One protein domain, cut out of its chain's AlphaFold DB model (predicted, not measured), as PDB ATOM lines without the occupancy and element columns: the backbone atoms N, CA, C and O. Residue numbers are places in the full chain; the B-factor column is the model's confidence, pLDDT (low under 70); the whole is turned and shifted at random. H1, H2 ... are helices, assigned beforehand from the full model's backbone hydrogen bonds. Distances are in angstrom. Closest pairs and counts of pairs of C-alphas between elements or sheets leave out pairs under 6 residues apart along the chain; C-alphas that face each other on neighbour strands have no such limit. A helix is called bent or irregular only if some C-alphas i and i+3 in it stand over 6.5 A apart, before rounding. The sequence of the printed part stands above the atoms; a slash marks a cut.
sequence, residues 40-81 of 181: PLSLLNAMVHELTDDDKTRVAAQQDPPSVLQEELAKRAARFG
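What this domain is: This is residues 40 to 81 of the 181 residues of an uncharacterized protein of Trypanosoma cruzi (strain CL Brener) (UniProt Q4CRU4). Three separate helices are strung along an extended chain, with H3 at one end, H1 at the other and the shorter H2 between them, set crosswise to the line from H1 to H3. No helix packs on another and there is no common core; H3 and most of H1 stick out as two arms, residues 67 to 81 and 40 to 47. The printed part has 42 residues, with three named helices in the order H1, H2, H3 and no named strand, and its class is all helix. It is only just extended, close to loose, with a radius of gyration of the C-alphas of 13.8 A, and its spans of 42 by 19 by 16 A give the outline of a rod.

Where its parts are: H3, the longest helix, has 12 residues, Val 68 to Arg 79, and measures 16.8 A from first to last C-alpha. It begins at C-alpha 68 at (6.701, 45.492, -7.865) and ends at C-alpha 79 at (9.580, 56.025, -20.603). H2 has 8 residues, Asp 53 to Ala 60, and measures 10.4 A between its end C-alphas. H1 has 10 residues, Leu 41 to Glu 50, and measures 14.4 A, beginning at C-alpha 41 at (17.733, 20.473, -5.058). None of the three is bent or irregular.

How they stand to each other: H3 touches no helix. It is apart from H2, with no C-alpha of the one within 8 A of the other, although a short link of 7 residues, 61 to 67, joins them. H2 is also apart from H1, across a tight link of 2 residues, Leu 51 and Thr 52. H1 and H3 are apart as well. The N-to-C direction of H2 has a z component of 0.99, while those of H1 and H3 have y components of 0.83 and 0.59 and z components of -0.52 and -0.78. Three stretches stand free, with no C-alpha 8 or more apart along the chain within 10 A: residues 67 to 81, of which 68 to 79 belong to H3; residues 49 to 54; and residues 40 to 47, of which 41 to 47 belong to H1. In H1, H2 and H3 every O i to N i+4 pair is within hydrogen-bond range.

The domain as a whole: The two C-alphas farthest apart are those of Pro 40 and Phe 80, at 43.3 A, and the first and last printed C-alphas, of Pro 40 and Gly 81, are 42.7 A apart. The printed part has no cut, and neither of its links is long. The mean pLDDT of the printed part is 86.8, and no printed residue is under 70.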
ATOM      1  N   PRO A  40      12.972  19.755  -4.807       87.59
ATOM      2  CA  PRO A  40      14.172  19.040  -5.232       87.59
ATOM      3  C   PRO A  40      15.341  20.004  -5.453       87.59
ATOM      4  O   PRO A  40      15.199  21.017  -6.139       87.59
ATOM      5  N   LEU A  41      16.517  19.665  -4.912       86.78
ATOM      6  CA  LEU A  41      17.733  20.473  -5.058       86.78
ATOM      7  C   LEU A  41      18.101  20.737  -6.527       86.78
ATOM      8  O   LEU A  41      18.595  21.810  -6.855       86.78
ATOM      9  N   SER A  42      17.817  19.799  -7.433       89.30
ATOM     10  CA  SER A  42      18.035  19.985  -8.872       89.30
ATOM     11  C   SER A  42      17.248  21.168  -9.446       89.30
ATOM     12  O   SER A  42      17.786  21.913 -10.261       89.30
ATOM     13  N   LEU A  43      16.008  21.377  -8.993       90.17
ATOM     14  CA  LEU A  43      15.181  22.508  -9.408       90.17
ATOM     15  C   LEU A  43      15.710  23.821  -8.826       90.17
ATOM     16  O   LEU A  43      15.762  24.821  -9.533       90.17
ATOM     17  N   LEU A  44      16.151  23.812  -7.562       88.75
ATOM     18  CA  LEU A  44      16.802  24.975  -6.952       88.75
ATOM     19  C   LEU A  44      18.071  25.362  -7.721       88.75
ATOM     20  O   LEU A  44      18.240  26.526  -8.065       88.75
ATOM     21  N   ASN A  45      18.919  24.388  -8.061       90.24
ATOM     22  CA  ASN A  45      20.132  24.626  -8.843       90.24
ATOM     23  C   ASN A  45      19.817  25.164 -10.245       90.24
ATOM     24  O   ASN A  45      20.500  26.072 -10.710       90.24
ATOM     25  N   ALA A  46      18.767  24.658 -10.904       91.00
ATOM     26  CA  ALA A  46      18.316  25.192 -12.189       91.00
ATOM     27  C   ALA A  46      17.879  26.664 -12.075       91.00
ATOM     28  O   ALA A  46      18.347  27.494 -12.845       91.00
ATOM     29  N   MET A  47      17.079  27.011 -11.060       90.20
ATOM     30  CA  MET A  47      16.663  28.400 -10.815       90.20
ATOM     31  C   MET A  47      17.850  29.317 -10.491       90.20
ATOM     32  O   MET A  47      17.888  30.459 -10.935       90.20
ATOM     33  N   VAL A  48      18.855  28.822  -9.764       88.65
ATOM     34  CA  VAL A  48      20.087  29.581  -9.488       88.65
ATOM     35  C   VAL A  48      20.886  29.854 -10.768       88.65
ATOM     36  O   VAL A  48      21.493  30.916 -10.891       88.65
ATOM     37  N   HIS A  49      20.870  28.935 -11.737       88.28
ATOM     38  CA  HIS A  49      21.483  29.159 -13.049       88.28
ATOM     39  C   HIS A  49      20.712  30.161 -13.925       88.28
ATOM     40  O   HIS A  49      21.330  30.781 -14.789       88.28
ATOM     41  N   GLU A  50      19.410  30.346 -13.698       90.18
ATOM     42  CA  GLU A  50      18.579  31.334 -14.406       90.18
ATOM     43  C   GLU A  50      18.700  32.757 -13.840       90.18
ATOM     44  O   GLU A  50      18.316  33.714 -14.515       90.18
ATOM     45  N   LEU A  51      19.251  32.926 -12.631       88.20
ATOM     46  CA  LEU A  51      19.486  34.248 -12.048       88.20
ATOM     47  C   LEU A  51      20.461  35.059 -12.909       88.20
ATOM     48  O   LEU A  51      21.558  34.600 -13.254       88.20
ATOM     49  N   THR A  52      20.077  36.302 -13.196       88.28
ATOM     50  CA  THR A  52      20.944  37.248 -13.900       88.28
ATOM     51  C   THR A  52      22.139  37.633 -13.025       88.28
ATOM     52  O   THR A  52      22.125  37.466 -11.802       88.28
ATOM     53  N   ASP A  53      23.207  38.155 -13.626       88.22
ATOM     54  CA  ASP A  53      24.375  38.592 -12.849       88.22
ATOM     55  C   ASP A  53      24.036  39.779 -11.924       88.22
ATOM     56  O   ASP A  53      24.570  39.879 -10.815       88.22
ATOM     57  N   ASP A  54      23.056  40.604 -12.307       84.60
ATOM     58  CA  ASP A  54      22.482  41.654 -11.457       84.60
ATOM     59  C   ASP A  54      21.739  41.071 -10.240       84.60
ATOM     60  O   ASP A  54      21.784  41.625  -9.142       84.60
ATOM     61  N   ASP A  55      21.079  39.919 -10.384       86.67
ATOM     62  CA  ASP A  55      20.473  39.218  -9.247       86.67
ATOM     63  C   ASP A  55      21.541  38.651  -8.309       86.67
ATOM     64  O   ASP A  55      21.455  38.826  -7.094       86.67
ATOM     65  N   LYS A  56      22.585  38.015  -8.856       86.66
ATOM     66  CA  LYS A  56      23.677  37.430  -8.057       86.66
ATOM     67  C   LYS A  56      24.424  38.490  -7.254       86.66
ATOM     68  O   LYS A  56      24.742  38.261  -6.088       86.66
ATOM     69  N   THR A  57      24.689  39.650  -7.855       87.98
ATOM     70  CA  THR A  57      25.350  40.772  -7.171       87.98
ATOM     71  C   THR A  57      24.474  41.360  -6.065       87.98
ATOM     72  O   THR A  57      24.981  41.609  -4.970       87.98
ATOM     73  N   ARG A  58      23.158  41.500  -6.284       84.81
ATOM     74  CA  ARG A  58      22.206  41.930  -5.241       84.81
ATOM     75  C   ARG A  58      22.119  40.944  -4.081       84.81
ATOM     76  O   ARG A  58      22.202  41.361  -2.926       84.81
ATOM     77  N   VAL A  59      22.033  39.646  -4.375       86.92
ATOM     78  CA  VAL A  59      22.021  38.586  -3.355       86.92
ATOM     79  C   VAL A  59      23.326  38.587  -2.552       86.92
ATOM     80  O   VAL A  59      23.284  38.511  -1.325       86.92
ATOM     81  N   ALA A  60      24.482  38.745  -3.207       86.56
ATOM     82  CA  ALA A  60      25.773  38.872  -2.525       86.56
ATOM     83  C   ALA A  60      25.842  40.114  -1.618       86.56
ATOM     84  O   ALA A  60      26.448  40.064  -0.549       86.56
ATOM     85  N   ALA A  61      25.185  41.206  -2.013       88.51
ATOM     86  CA  ALA A  61      25.051  42.420  -1.213       88.51
ATOM     87  C   ALA A  61      23.963  42.337  -0.121       88.51
ATOM     88  O   ALA A  61      23.739  43.330   0.570       88.51
ATOM     89  N   GLN A  62      23.286  41.189   0.037       84.90
ATOM     90  CA  GLN A  62      22.136  41.007   0.936       84.90
ATOM     91  C   GLN A  62      21.027  42.049   0.706       84.90
ATOM     92  O   GLN A  62      20.340  42.457   1.641       84.90
ATOM     93  N   GLN A  63      20.868  42.508  -0.538       83.27
ATOM     94  CA  GLN A  63      19.807  43.436  -0.911       83.27
ATOM     95  C   GLN A  63      18.555  42.667  -1.320       83.27
ATOM     96  O   GLN A  63      18.619  41.742  -2.134       83.27
ATOM     97  N   ASP A  64      17.412  43.083  -0.777       81.89
ATOM     98  CA  ASP A  64      16.113  42.540  -1.158       81.89
ATOM     99  C   ASP A  64      15.808  42.826  -2.642       81.89
ATOM    100  O   ASP A  64      16.204  43.873  -3.175       81.89
ATOM    101  N   PRO A  65      15.084  41.923  -3.331       79.07
ATOM    102  CA  PRO A  65      14.630  42.175  -4.692       79.07
ATOM    103  C   PRO A  65      13.731  43.426  -4.738       79.07
ATOM    104  O   PRO A  65      12.999  43.706  -3.782       79.07
ATOM    105  N   PRO A  66      13.754  44.195  -5.843       77.63
ATOM    106  CA  PRO A  66      12.954  45.403  -5.971       77.63
ATOM    107  C   PRO A  66      11.471  45.060  -5.848       77.63
ATOM    108  O   PRO A  66      10.976  44.091  -6.424       77.63
ATOM    109  N   SER A  67      10.737  45.878  -5.095       84.77
ATOM    110  CA  SER A  67       9.286  45.715  -5.011       84.77
ATOM    111  C   SER A  67       8.640  45.932  -6.385       84.77
ATOM    112  O   SER A  67       9.117  46.741  -7.184       84.77
ATOM    113  N   VAL A  68       7.487  45.301  -6.628       85.19
ATOM    114  CA  VAL A  68       6.701  45.492  -7.865       85.19
ATOM    115  C   VAL A  68       6.440  46.979  -8.152       85.19
ATOM    116  O   VAL A  68       6.479  47.419  -9.298       85.19
ATOM    117  N   LEU A  69       6.226  47.790  -7.108       86.71
ATOM    118  CA  LEU A  69       6.038  49.236  -7.251       86.71
ATOM    119  C   LEU A  69       7.302  49.946  -7.748       86.71
ATOM    120  O   LEU A  69       7.194  50.856  -8.566       86.71
ATOM    121  N   GLN A  70       8.482  49.542  -7.277       86.39
ATOM    122  CA  GLN A  70       9.757  50.109  -7.713       86.39
ATOM    123  C   GLN A  70      10.044  49.764  -9.175       86.39
ATOM    124  O   GLN A  70      10.489  50.635  -9.919       86.39
ATOM    125  N   GLU A  71       9.733  48.541  -9.607       85.17
ATOM    126  CA  GLU A  71       9.858  48.143 -11.010       85.17
ATOM    127  C   GLU A  71       8.902  48.921 -11.919       85.17
ATOM    128  O   GLU A  71       9.319  49.435 -12.955       85.17
ATOM    129  N   GLU A  72       7.631  49.067 -11.538       88.20
ATOM    130  CA  GLU A  72       6.661  49.841 -12.323       88.20
ATOM    131  C   GLU A  72       7.008  51.334 -12.371       88.20
ATOM    132  O   GLU A  72       6.847  51.988 -13.407       88.20
ATOM    133  N   LEU A  73       7.537  51.885 -11.277       87.72
ATOM    134  CA  LEU A  73       8.036  53.256 -11.239       87.72
ATOM    135  C   LEU A  73       9.282  53.397 -12.126       87.72
ATOM    136  O   LEU A  73       9.337  54.324 -12.932       87.72
ATOM    137  N   ALA A  74      10.229  52.460 -12.061       86.45
ATOM    138  CA  ALA A  74      11.410  52.444 -12.921       86.45
ATOM    139  C   ALA A  74      11.031  52.333 -14.406       86.45
ATOM    140  O   ALA A  74      11.519  53.116 -15.220       86.45
ATOM    141  N   LYS A  75      10.082  51.457 -14.766       88.80
ATOM    142  CA  LYS A  75       9.526  51.371 -16.128       88.80
ATOM    143  C   LYS A  75       8.881  52.686 -16.551       88.80
ATOM    144  O   LYS A  75       9.133  53.176 -17.651       88.80
ATOM    145  N   ARG A  76       8.049  53.283 -15.691       88.66
ATOM    146  CA  ARG A  76       7.411  54.576 -15.970       88.66
ATOM    147  C   ARG A  76       8.453  55.666 -16.188       88.66
ATOM    148  O   ARG A  76       8.311  56.443 -17.120       88.66
ATOM    149  N   ALA A  77       9.482  55.718 -15.357       88.82
ATOM    150  CA  ALA A  77      10.518  56.728 -15.435       88.82
ATOM    151  C   ALA A  77      11.415  56.552 -16.662       88.82
ATOM    152  O   ALA A  77      11.659  57.533 -17.360       88.82
ATOM    153  N   ALA A  78      11.772  55.314 -17.019       83.85
ATOM    154  CA  ALA A  78      12.484  55.005 -18.256       83.85
ATOM    155  C   ALA A  78      11.733  55.514 -19.498       83.85
ATOM    156  O   ALA A  78      12.349  56.059 -20.411       83.85
ATOM    157  N   ARG A  79      10.393  55.445 -19.513       88.27
ATOM    158  CA  ARG A  79       9.580  56.025 -20.603       88.27
ATOM    159  C   ARG A  79       9.732  57.541 -20.739       88.27
ATOM    160  O   ARG A  79       9.495  58.070 -21.820       88.27
ATOM    161  N   PHE A  80      10.084  58.231 -19.660       88.92
ATOM    162  CA  PHE A  80      10.306  59.675 -19.640       88.92
ATOM    163  C   PHE A  80      11.798  60.050 -19.595       88.92
ATOM    164  O   PHE A  80      12.109  61.231 -19.470       88.92
ATOM    165  N   GLY A  81      12.717  59.079 -19.683       82.67
ATOM    166  CA  GLY A  81      14.157  59.315 -19.535       82.67
ATOM    167  C   GLY A  81      14.584  59.718 -18.119       82.67
ATOM    168  O   GLY A  81      15.660  60.276 -17.947       82.67
TER     169      GLY A  81